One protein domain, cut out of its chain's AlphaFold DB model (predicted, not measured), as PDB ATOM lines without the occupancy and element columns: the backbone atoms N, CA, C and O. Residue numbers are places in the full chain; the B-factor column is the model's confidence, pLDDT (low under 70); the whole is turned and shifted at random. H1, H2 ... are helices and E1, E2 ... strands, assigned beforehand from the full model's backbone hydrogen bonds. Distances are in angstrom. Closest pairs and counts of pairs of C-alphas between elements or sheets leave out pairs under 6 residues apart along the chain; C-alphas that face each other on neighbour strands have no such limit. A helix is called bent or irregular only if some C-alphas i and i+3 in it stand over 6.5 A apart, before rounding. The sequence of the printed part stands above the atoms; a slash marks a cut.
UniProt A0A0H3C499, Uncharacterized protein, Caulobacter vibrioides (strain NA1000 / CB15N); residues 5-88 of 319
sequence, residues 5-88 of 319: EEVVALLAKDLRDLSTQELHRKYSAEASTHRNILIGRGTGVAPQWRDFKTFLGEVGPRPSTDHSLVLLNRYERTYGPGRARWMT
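What this domain is: This is residues 5 to 88 of the 319 residues of an uncharacterized protein of Caulobacter vibrioides (strain NA1000 / CB15N) (UniProt A0A0H3C499). The short helix H5 lies near the middle, with H1 packed along it on one side at a shallow tilt and the long, kinked H3 crossing it about perpendicular on another, while the short helices H2 and H4 sit near its first end and the small strand hairpin of E1 and E2 packs by Arg 85 on Val 59 at its last end. H1 is at one end of the longest axis and the loop of residues 72 to 83 at the other. The printed part has 84 residues, with five named helices and two named strands that follow along the chain as H1, H2, H3, H4, H5, E1, E2; it is mostly helix, with an antiparallel sheet of two strands, E1 - E2. It is compact, radius of gyration of the C-alphas 12.5 A, yet elongated, spanning 36 by 23 by 20 A.

Where its parts are: H1, residues 5 to 17, begins at C-alpha 5 (256.711, 229.607, 233.615) and measures 18.3 A. H2 is residues 20 to 26. H3, residues 28 to 44, 22.2 A, has a kink of 54 degrees near residue 38 and is irregular, with C-alphas 40 and 43 9.5 A apart. H4 is residues 47 to 50, H5 52 to 59, E1 68 to 71, and E2 84 to 87, ending at C-alpha 87 (254.687, 226.966, 252.085).

How they stand to each other: H1 touches H5 with residues 11 to 15 alone, opposite ways at a shallow tilt of 21 degrees; the closest C-alphas, of Leu 15 and Lys 53, are 6.8 A apart. H2 only just touches H5, with 3 pairs of C-alphas within 8 A, the closest Thr 20 and Lys 53, 6.7 A. H3 touches H5 with residues 30 to 34 alone, about perpendicular at 89 degrees, the closest C-alphas being His 34 and Phe 52, 7.0 A. H4 and H5 touch only at the corner, and only just, with 3 pairs of C-alphas within 8 A, the closest Trp 49 and Phe 55, 4.7 A. In the hairpin of E1 and E2, N 68 and O 87 are 2.8 A apart, within hydrogen-bond range. H1, H2 and H5 have every O i to N i+4 pair within range, H3 has 11 of 13, and H4 is too short for one.

The domain as a whole: The C-alphas farthest apart, of Asp 17 and Tyr 75, are 37.4 A apart. The printed part has no cut; the link E1 to E2 is long, with 12 residues. No printed residue is under 70 in pLDDT.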
ATOM      1  N   GLU A   5     255.700 229.100 234.548       75.25
ATOM      2  CA  GLU A   5     256.711 229.607 233.615       75.25
ATOM      3  C   GLU A   5     256.476 231.073 233.203       75.25
ATOM      4  O   GLU A   5     257.425 231.854 233.123       75.25
ATOM      5  N   GLU A   6     255.222 231.483 232.992       81.19
ATOM      6  CA  GLU A   6     254.862 232.875 232.684       81.19
ATOM      7  C   GLU A   6     255.117 233.806 233.877       81.19
ATOM      8  O   GLU A   6     255.596 234.929 233.699       81.19
ATOM      9  N   VAL A   7     254.849 233.336 235.100       81.62
ATOM     10  CA  VAL A   7     255.114 234.086 236.339       81.62
ATOM     11  C   VAL A   7     256.617 234.268 236.554       81.62
ATOM     12  O   VAL A   7     257.067 235.374 236.865       81.62
ATOM     13  N   VAL A   8     257.407 233.215 236.334       83.50
ATOM     14  CA  VAL A   8     258.874 233.268 236.426       83.50
ATOM     15  C   VAL A   8     259.463 234.190 235.352       83.50
ATOM     16  O   VAL A   8     260.340 235.003 235.652       83.50
ATOM     17  N   ALA A   9     258.961 234.131 234.117       85.00
ATOM     18  CA  ALA A   9     259.407 235.006 233.032       85.00
ATOM     19  C   ALA A   9     259.076 236.486 233.298       85.00
ATOM     20  O   ALA A   9     259.903 237.366 233.031       85.00
ATOM     21  N   LEU A  10     257.893 236.763 233.859       89.19
ATOM     22  CA  LEU A  10     257.486 238.109 234.260       89.19
ATOM     23  C   LEU A  10     258.366 238.639 235.395       89.19
ATOM     24  O   LEU A  10     258.874 239.754 235.289       89.19
ATOM     25  N   LEU A  11     258.622 237.824 236.422       89.75
ATOM     26  CA  LEU A  11     259.526 238.191 237.508       89.75
ATOM     27  C   LEU A  11     260.942 238.476 236.986       89.75
ATOM     28  O   LEU A  11     261.550 239.474 237.359       89.75
ATOM     29  N   ALA A  12     261.468 237.642 236.087       88.62
ATOM     30  CA  ALA A  12     262.791 237.854 235.503       88.62
ATOM     31  C   ALA A  12     262.880 239.172 234.716       88.62
ATOM     32  O   ALA A  12     263.928 239.820 234.707       88.62
ATOM     33  N   LYS A  13     261.789 239.583 234.058       90.62
ATOM     34  CA  LYS A  13     261.688 240.890 233.402       90.62
ATOM     35  C   LYS A  13     261.633 242.025 234.427       90.62
ATOM     36  O   LYS A  13     262.413 242.963 234.326       90.62
ATOM     37  N   ASP A  14     260.787 241.903 235.442       90.12
ATOM     38  CA  ASP A  14     260.635 242.902 236.501       90.12
ATOM     39  C   ASP A  14     261.938 243.131 237.275       90.12
ATOM     40  O   ASP A  14     262.312 244.268 237.545       90.12
ATOM     41  N   LEU A  15     262.685 242.064 237.570       90.75
ATOM     42  CA  LEU A  15     264.002 242.156 238.194       90.75
ATOM     43  C   LEU A  15     265.028 242.857 237.291       90.75
ATOM     44  O   LEU A  15     265.987 243.422 237.806       90.75
ATOM     45  N   ARG A  16     264.883 242.853 235.964       90.44
ATOM     46  CA  ARG A  16     265.784 243.611 235.078       90.44
ATOM     47  C   ARG A  16     265.376 245.075 234.966       90.44
ATOM     48  O   ARG A  16     266.240 245.940 235.071       90.44
ATOM     49  N   ASP A  17     264.082 245.318 234.791       90.19
ATOM     50  CA  ASP A  17     263.572 246.592 234.289       90.19
ATOM     51  C   ASP A  17     263.134 247.553 235.408       90.19
ATOM     52  O   ASP A  17     263.163 248.767 235.211       90.19
ATOM     53  N   LEU A  18     262.739 247.042 236.582       91.50
ATOM     54  CA  LEU A  18     262.226 247.860 237.685       91.50
ATOM     55  C   LEU A  18     263.318 248.238 238.695       91.50
ATOM     56  O   LEU A  18     264.202 247.448 239.050       91.50
ATOM     57  N   SER A  19     263.212 249.457 239.225       91.25
ATOM     58  CA  SER A  19     263.995 249.909 240.376       91.25
ATOM     59  C   SER A  19     263.544 249.217 241.670       91.25
ATOM     60  O   SER A  19     262.420 248.727 241.788       91.25
ATOM     61  N   THR A  20     264.391 249.221 242.705       86.88
ATOM     62  CA  THR A  20     264.060 248.612 244.008       86.88
ATOM     63  C   THR A  20     262.781 249.194 244.622       86.88
ATOM     64  O   THR A  20     261.986 248.459 245.199       86.88
ATOM     65  N   GLN A  21     262.525 250.498 244.463       88.88
ATOM     66  CA  GLN A  21     261.291 251.120 244.964       88.88
ATOM     67  C   GLN A  21     260.043 250.629 244.222       88.88
ATOM     68  O   GLN A  21     258.997 250.434 244.841       88.88
ATOM     69  N   GLU A  22     260.140 250.408 242.913       90.56
ATOM     70  CA  GLU A  22     259.041 249.875 242.104       90.56
ATOM     71  C   GLU A  22     258.787 248.399 242.420       90.56
ATOM     72  O   GLU A  22     257.631 248.002 242.561       90.56
ATOM     73  N   LEU A  23     259.847 247.614 242.651       90.50
ATOM     74  CA  LEU A  23     259.737 246.232 243.124       90.50
ATOM     75  C   LEU A  23     259.044 246.153 244.490       90.50
ATOM     76  O   LEU A  23     258.158 245.324 244.666       90.50
ATOM     77  N   HIS A  24     259.366 247.045 245.433       90.56
ATOM     78  CA  HIS A  24     258.686 247.100 246.735       90.56
ATOM     79  C   HIS A  24     257.192 247.435 246.614       90.56
ATOM     80  O   HIS A  24     256.390 246.970 247.420       90.56
ATOM     81  N   ARG A  25     256.805 248.256 245.626       91.50
ATOM     82  CA  ARG A  25     255.394 248.586 245.369       91.50
ATOM     83  C   ARG A  25     254.653 247.424 244.709       91.50
ATOM     84  O   ARG A  25     253.529 247.134 245.108       91.50
ATOM     85  N   LYS A  26     255.278 246.764 243.727       91.06
ATOM     86  CA  LYS A  26     254.686 245.647 242.974       91.06
ATOM     87  C   LYS A  26     254.580 244.367 243.813       91.06
ATOM     88  O   LYS A  26     253.536 243.728 243.799       91.06
ATOM     89  N   TYR A  27     255.615 244.051 244.590       92.81
ATOM     90  CA  TYR A  27     255.733 242.859 245.445       92.81
ATOM     91  C   TYR A  27     255.662 243.238 246.929       92.81
ATOM     92  O   TYR A  27     256.574 242.997 247.723       92.81
ATOM     93  N   SER A  28     254.586 243.934 247.301       91.12
ATOM     94  CA  SER A  28     254.437 244.528 248.637       91.12
ATOM     95  C   SER A  28     254.312 243.489 249.760       91.12
ATOM     96  O   SER A  28     254.769 243.729 250.884       91.12
ATOM     97  N   ALA A  29     253.751 242.312 249.466       89.19
ATOM     98  CA  ALA A  29     253.638 241.210 250.418       89.19
ATOM     99  C   ALA A  29     255.010 240.583 250.717       89.19
ATOM    100  O   ALA A  29     255.362 240.358 251.874       89.19
ATOM    101  N   GLU A  30     255.814 240.362 249.681       93.56
ATOM    102  CA  GLU A  30     257.174 239.842 249.761       93.56
ATOM    103  C   GLU A  30     258.095 240.845 250.450       93.56
ATOM    104  O   GLU A  30     258.871 240.455 251.320       93.56
ATOM    105  N   ALA A  31     257.967 242.139 250.135       91.44
ATOM    106  CA  ALA A  31     258.708 243.210 250.798       91.44
ATOM    107  C   ALA A  31     258.392 243.279 252.301       91.44
ATOM    108  O   ALA A  31     259.283 243.499 253.124       91.44
ATOM    109  N   SER A  32     257.134 243.033 252.677       92.56
ATOM    110  CA  SER A  32     256.726 242.956 254.082       92.56
ATOM    111  C   SER A  32     257.354 241.748 254.787       92.56
ATOM    112  O   SER A  32     257.927 241.898 255.867       92.56
ATOM    113  N   THR A  33     257.326 240.562 254.167       91.62
ATOM    114  CA  THR A  33     257.983 239.360 254.712       91.62
ATOM    115  C   THR A  33     259.502 239.532 254.812       91.62
ATOM    116  O   THR A  33     260.083 239.201 255.844       91.62
ATOM    117  N   HIS A  34     260.142 240.108 253.791       92.69
ATOM    118  CA  HIS A  34     261.574 240.426 253.764       92.69
ATOM    119  C   HIS A  34     261.978 241.352 254.915       92.69
ATOM    120  O   HIS A  34     262.914 241.069 255.666       92.69
ATOM    121  N   ARG A  35     261.207 242.421 255.137       91.69
ATOM    122  CA  ARG A  35     261.410 243.321 256.275       91.69
ATOM    123  C   ARG A  35     261.269 242.585 257.611       91.69
ATOM    124  O   ARG A  35     262.095 242.781 258.502       91.69
ATOM    125  N   ASN A  36     260.262 241.724 257.746       90.94
ATOM    126  CA  ASN A  36     260.017 240.968 258.974       90.94
ATOM    127  C   ASN A  36     261.158 239.996 259.303       90.94
ATOM    128  O   ASN A  36     261.562 239.919 260.464       90.94
ATOM    129  N   ILE A  37     261.724 239.293 258.315       90.56
ATOM    130  CA  ILE A  37     262.860 238.387 258.562       90.56
ATOM    131  C   ILE A  37     264.140 239.153 258.909       90.56
ATOM    132  O   ILE A  37     264.876 238.722 259.795       90.56
ATOM    133  N   LEU A  38     264.389 240.313 258.291       89.69
ATOM    134  CA  LEU A  38     265.557 241.134 258.616       89.69
ATOM    135  C   LEU A  38     265.478 241.695 260.040       89.69
ATOM    136  O   LEU A  38     266.472 241.651 260.764       89.69
ATOM    137  N   ILE A  39     264.300 242.163 260.462       87.75
ATOM    138  CA  ILE A  39     264.080 242.684 261.819       87.75
ATOM    139  C   ILE A  39     264.096 241.551 262.854       87.75
ATOM    140  O   ILE A  39     264.755 241.664 263.882       87.75
ATOM    141  N   GLY A  40     263.378 240.456 262.593       81.62
ATOM    142  CA  GLY A  40     263.172 239.382 263.567       81.62
ATOM    143  C   GLY A  40     264.338 238.400 263.701       81.62
ATOM    144  O   GLY A  40     264.482 237.768 264.745       81.62
ATOM    145  N   ARG A  41     265.170 238.234 262.663       81.81
ATOM    146  CA  ARG A  41     266.277 237.258 262.651       81.81
ATOM    147  C   ARG A  41     267.661 237.890 262.530       81.81
ATOM    148  O   ARG A  41     268.633 237.219 262.874       81.81
ATOM    149  N   GLY A  42     267.781 239.144 262.089       76.25
ATOM    150  CA  GLY A  42     269.047 239.886 262.059       76.25
ATOM    151  C   GLY A  42     270.170 239.151 261.317       76.25
ATOM    152  O   GLY A  42     270.160 239.048 260.093       76.25
ATOM    153  N   THR A  43     271.155 238.631 262.060       77.19
ATOM    154  CA  THR A  43     272.289 237.844 261.527       77.19
ATOM    155  C   THR A  43     271.912 236.427 261.081       77.19
ATOM    156  O   THR A  43     272.721 235.751 260.456       77.19
ATOM    157  N   GLY A  44     270.695 235.970 261.381       84.62
ATOM    158  CA  GLY A  44     270.121 234.703 260.923       84.62
ATOM    159  C   GLY A  44     269.563 234.746 259.495       84.62
ATOM    160  O   GLY A  44     268.747 233.901 259.143       84.62
ATOM    161  N   VAL A  45     269.952 235.729 258.682       89.38
ATOM    162  CA  VAL A  45     269.585 235.848 257.264       89.38
ATOM    163  C   VAL A  45     270.868 235.927 256.442       89.38
ATOM    164  O   VAL A  45     271.803 236.637 256.820       89.38
ATOM    165  N   ALA A  46     270.925 235.190 255.333       89.75
ATOM    166  CA  ALA A  46     272.068 235.178 254.430       89.75
ATOM    167  C   ALA A  46     272.423 236.614 253.983       89.75
ATOM    168  O   ALA A  46     271.512 237.386 253.669       89.75
ATOM    169  N   PRO A  47     273.713 237.011 253.949       90.31
ATOM    170  CA  PRO A  47     274.105 238.399 253.688       90.31
ATOM    171  C   PRO A  47     273.537 238.976 252.389       90.31
ATOM    172  O   PRO A  47     273.171 240.148 252.353       90.31
ATOM    173  N   GLN A  48     273.415 238.150 251.350       90.25
ATOM    174  CA  GLN A  48     272.870 238.542 250.054       90.25
ATOM    175  C   GLN A  48     271.358 238.815 250.090       90.25
ATOM    176  O   GLN A  48     270.877 239.668 249.357       90.25
ATOM    177  N   TRP A  49     270.609 238.197 251.010       91.94
ATOM    178  CA  TRP A  49     269.181 238.478 251.214       91.94
ATOM    179  C   TRP A  49     268.936 239.790 251.960       91.94
ATOM    180  O   TRP A  49     267.791 240.122 252.237       91.94
ATOM    181  N   ARG A  50     269.972 240.571 252.293       88.88
ATOM    182  CA  ARG A  50     269.780 241.961 252.736       88.88
ATOM    183  C   ARG A  50     269.306 242.855 251.596       88.88
ATOM    184  O   ARG A  50     268.591 243.819 251.859       88.88
ATOM    185  N   ASP A  51     269.664 242.515 250.360       91.25
ATOM    186  CA  ASP A  51     269.103 243.144 249.173       91.25
ATOM    187  C   ASP A  51     267.775 242.473 248.798       91.25
ATOM    188  O   ASP A  51     267.699 241.256 248.606       91.25
ATOM    189  N   PHE A  52     266.714 243.275 248.698       91.12
ATOM    190  CA  PHE A  52     265.376 242.777 248.376       91.12
ATOM    191  C   PHE A  52     265.321 242.161 246.976       91.12
ATOM    192  O   PHE A  52     264.625 241.172 246.758       91.12
ATOM    193  N   LYS A  53     266.085 242.715 246.029       92.06
ATOM    194  CA  LYS A  53     266.122 242.231 244.648       92.06
ATOM    195  C   LYS A  53     266.722 240.825 244.567       92.06
ATOM    196  O   LYS A  53     266.160 239.967 243.887       92.06
ATOM    197  N   THR A  54     267.802 240.563 245.305       91.38
ATOM    198  CA  THR A  54     268.374 239.212 245.438       91.38
ATOM    199  C   THR A  54     267.430 238.256 246.161       91.38
ATOM    200  O   THR A  54     267.226 237.143 245.687       91.38
ATOM    201  N   PHE A  55     266.807 238.688 247.264       92.62
ATOM    202  CA  PHE A  55     265.810 237.878 247.973       92.62
ATOM    203  C   PHE A  55     264.672 237.438 247.043       92.62
ATOM    204  O   PHE A  55     264.365 236.253 246.962       92.62
ATOM    205  N   LEU A  56     264.082 238.376 246.299       92.31
ATOM    206  CA  LEU A  56     262.965 238.091 245.401       92.31
ATOM    207  C   LEU A  56     263.383 237.198 244.220       92.31
ATOM    208  O   LEU A  56     262.604 236.348 243.801       92.31
ATOM    209  N   GLY A  57     264.608 237.353 243.709       90.50
ATOM    210  CA  GLY A  57     265.141 236.501 242.644       90.50
ATOM    211  C   GLY A  57     265.437 235.064 243.077       90.50
ATOM    212  O   GLY A  57     265.242 234.147 242.285       90.50
ATOM    213  N   GLU A  58     265.885 234.853 244.317       90.81
ATOM    214  CA  GLU A  58     266.220 233.517 244.831       90.81
ATOM    215  C   GLU A  58     265.018 232.783 245.447       90.81
ATOM    216  O   GLU A  58     264.941 231.560 245.358       90.81
ATOM    217  N   VAL A  59     264.091 233.506 246.081       90.94
ATOM    218  CA  VAL A  59     262.912 232.926 246.754       90.94
ATOM    219  C   VAL A  59     261.697 232.860 245.828       90.94
ATOM    220  O   VAL A  59     260.855 231.974 245.978       90.94
ATOM    221  N   GLY A  60     261.606 233.777 244.864       90.56
ATOM    222  CA  GLY A  60     260.461 233.897 243.971       90.56
ATOM    223  C   GLY A  60     259.268 234.636 244.594       90.56
ATOM    224  O   GLY A  60     259.275 234.982 245.785       90.56
ATOM    225  N   PRO A  61     258.227 234.902 243.784       90.88
ATOM    226  CA  PRO A  61     257.043 235.612 244.230       90.88
ATOM    227  C   PRO A  61     256.184 234.696 245.101       90.88
ATOM    228  O   PRO A  61     256.192 233.471 244.960       90.88
ATOM    229  N   ARG A  62     255.427 235.294 246.014       91.00
ATOM    230  CA  ARG A  62     254.541 234.566 246.912       91.00
ATOM    231  C   ARG A  62     253.364 233.982 246.109       91.00
ATOM    232  O   ARG A  62     252.614 234.764 245.526       91.00
ATOM    233  N   PRO A  63     253.134 232.653 246.119       89.06
ATOM    234  CA  PRO A  63     252.088 232.048 245.286       89.06
ATOM    235  C   PRO A  63     250.654 232.425 245.697       89.06
ATOM    236  O   PRO A  63     249.812 232.683 244.841       89.06
ATOM    237  N   SER A  64     250.359 232.479 247.004       88.88
ATOM    238  CA  SER A  64     249.065 232.947 247.531       88.88
ATOM    239  C   SER A  64     249.200 233.618 248.905       88.88
ATOM    240  O   SER A  64     250.222 233.493 249.584       88.88
ATOM    241  N   THR A  65     248.136 234.289 249.354       87.50
ATOM    242  CA  THR A  65     248.026 234.906 250.688       87.50
ATOM    243  C   THR A  65     248.103 233.927 251.858       87.50
ATOM    244  O   THR A  65     248.292 234.376 252.987       87.50
ATOM    245  N   ASP A  66     248.015 232.624 251.606       90.38
ATOM    246  CA  ASP A  66     248.116 231.578 252.632       90.38
ATOM    247  C   ASP A  66     249.547 231.045 252.771       90.38
ATOM    248  O   ASP A  66     249.886 230.375 253.745       90.38
ATOM    249  N   HIS A  67     250.420 231.374 251.813       91.94
ATOM    250  CA  HIS A  67     251.811 230.942 251.829       91.94
ATOM    251  C   HIS A  67     252.638 231.828 252.752       91.94
ATOM    252  O   HIS A  67     252.568 233.053 252.671       91.94
ATOM    253  N   SER A  68     253.473 231.236 253.591       91.69
ATOM    254  CA  SER A  68     254.437 231.940 254.435       91.69
ATOM    255  C   SER A  68     255.853 231.440 254.156       91.69
ATOM    256  O   SER A  68     256.037 230.375 253.568       91.69
ATOM    257  N   LEU A  69     256.868 232.236 254.500       91.38
ATOM    258  CA  LEU A  69     258.261 231.859 254.272       91.38
ATOM    259  C   LEU A  69     258.746 230.964 255.418       91.38
ATOM    260  O   LEU A  69     258.980 231.442 256.532       91.38
ATOM    261  N   VAL A  70     258.932 229.679 255.131       91.12
ATOM    262  CA  VAL A  70     259.268 228.646 256.120       91.12
ATOM    263  C   VAL A  70     260.646 228.057 255.823       91.12
ATOM    264  O   VAL A  70     261.055 227.968 254.665       91.12
ATOM    265  N   LEU A  71     261.376 227.659 256.869       90.38
ATOM    266  CA  LEU A  71     262.633 226.918 256.735       90.38
ATOM    267  C   LEU A  71     262.355 225.460 256.353       90.38
ATOM    268  O   LEU A  71     261.553 224.791 256.999       90.38
ATOM    269  N   LEU A  72     263.073 224.940 255.358       89.62
ATOM    270  CA  LEU A  72     263.007 223.528 254.959       89.62
ATOM    271  C   LEU A  72     263.454 222.593 256.087       89.62
ATOM    272  O   LEU A  72     263.004 221.457 256.179       89.62
ATOM    273  N   ASN A  73     264.340 223.059 256.960       85.50
ATOM    274  CA  ASN A  73     264.776 222.318 258.128       85.50
ATOM    275  C   ASN A  73     264.611 223.203 259.365       85.50
ATOM    276  O   ASN A  73     265.332 224.181 259.542       85.50
ATOM    277  N   ARG A  74     263.688 222.836 260.261       82.81
ATOM    278  CA  ARG A  74     263.401 223.601 261.490       82.81
ATOM    279  C   ARG A  74     264.583 223.716 262.461       82.81
ATOM    280  O   ARG A  74     264.547 224.530 263.380       82.81
ATOM    281  N   TYR A  75     265.611 222.885 262.290       81.81
ATOM    282  CA  TYR A  75     266.838 222.922 263.089       81.81
ATOM    283  C   TYR A  75     267.883 223.876 262.517       81.81
ATOM    284  O   TYR A  75     268.872 224.184 263.189       81.81
ATOM    285  N   GLU A  76     267.674 224.363 261.296       83.88
ATOM    286  CA  GLU A  76     268.494 225.426 260.749       83.88
ATOM    287  C   GLU A  76     268.179 226.751 261.433       83.88
ATOM    288  O   GLU A  76     267.048 227.072 261.788       83.88
ATOM    289  N   ARG A  77     269.231 227.539 261.639       81.44
ATOM    290  CA  ARG A  77     269.144 228.834 262.324       81.44
ATOM    291  C   ARG A  77     269.162 230.017 261.362       81.44
ATOM    292  O   ARG A  77     269.092 231.158 261.808       81.44
ATOM    293  N   THR A  78     269.302 229.753 260.067       88.44
ATOM    294  CA  THR A  78     269.599 230.773 259.061       88.44
ATOM    295  C   THR A  78     268.691 230.642 257.853       88.44
ATOM    296  O   THR A  78     268.674 229.586 257.224       88.44
ATOM    297  N   TYR A  79     268.026 231.728 257.483       89.62
ATOM    298  CA  TYR A  79     267.366 231.867 256.192       89.62
ATOM    299  C   TYR A  79     268.409 232.096 255.104       89.62
ATOM    300  O   TYR A  79     269.341 232.879 255.292       89.62
ATOM    301  N   GLY A  80     268.255 231.425 253.973       88.00
ATOM    302  CA  GLY A  80     269.154 231.570 252.840       88.00
ATOM    303  C   GLY A  80     268.726 230.713 251.652       88.00
ATOM    304  O   GLY A  80     267.763 229.943 251.763       88.00
ATOM    305  N   PRO A  81     269.444 230.830 250.525       88.75
ATOM    306  CA  PRO A  81     269.150 230.060 249.324       88.75
ATOM    307  C   PRO A  81     269.155 228.562 249.620       88.75
ATOM    308  O   PRO A  81     270.051 228.054 250.298       88.75
ATOM    309  N   GLY A  82     268.124 227.864 249.141       86.44
ATOM    310  CA  GLY A  82     267.950 226.426 249.352       86.44
ATOM    311  C   GLY A  82     267.621 226.016 250.791       86.44
ATOM    312  O   GLY A  82     267.629 224.826 251.082       86.44
ATOM    313  N   ARG A  83     267.347 226.971 251.692       90.19
ATOM    314  CA  ARG A  83     267.012 226.718 253.108       90.19
ATOM    315  C   ARG A  83     265.612 227.170 253.493       90.19
ATOM    316  O   ARG A  83     265.086 226.713 254.502       90.19
ATOM    317  N   ALA A  84     265.002 228.056 252.709       91.00
ATOM    318  CA  ALA A  84     263.637 228.518 252.923       91.00
ATOM    319  C   ALA A  84     262.841 228.528 251.616       91.00
ATOM    320  O   ALA A  84     263.411 228.752 250.549       91.00
ATOM    321  N   ARG A  85     261.529 228.304 251.717       91.88
ATOM    322  CA  ARG A  85     260.583 228.400 250.597       91.88
ATOM    323  C   ARG A  85     259.223 228.903 251.072       91.88
ATOM    324  O   ARG A  85     258.935 228.888 252.270       91.88
ATOM    325  N   TRP A  86     258.386 229.316 250.129       92.88
ATOM    326  CA  TRP A  86     256.970 229.550 250.386       92.88
ATOM    327  C   TRP A  86     256.266 228.214 250.646       92.88
ATOM    328  O   TRP A  86     256.385 227.297 249.838       92.88
ATOM    329  N   MET A  87     255.566 228.098 251.775       92.38
ATOM    330  CA  MET A  87     254.687 226.966 252.085       92.38
ATOM    331  C   MET A  87     253.398 227.462 252.736       92.38
ATOM    332  O   MET A  87     253.416 228.417 253.521       92.38
ATOM    333  N   THR A  88     252.287 226.800 252.446       94.56
ATOM    334  CA  THR A  88     251.063 226.896 253.249       94.56
ATOM    335  C   THR A  88     251.230 226.181 254.594       94.56
ATOM    336  O   THR A  88     252.167 225.405 254.795       94.56
TER     337      THR A  88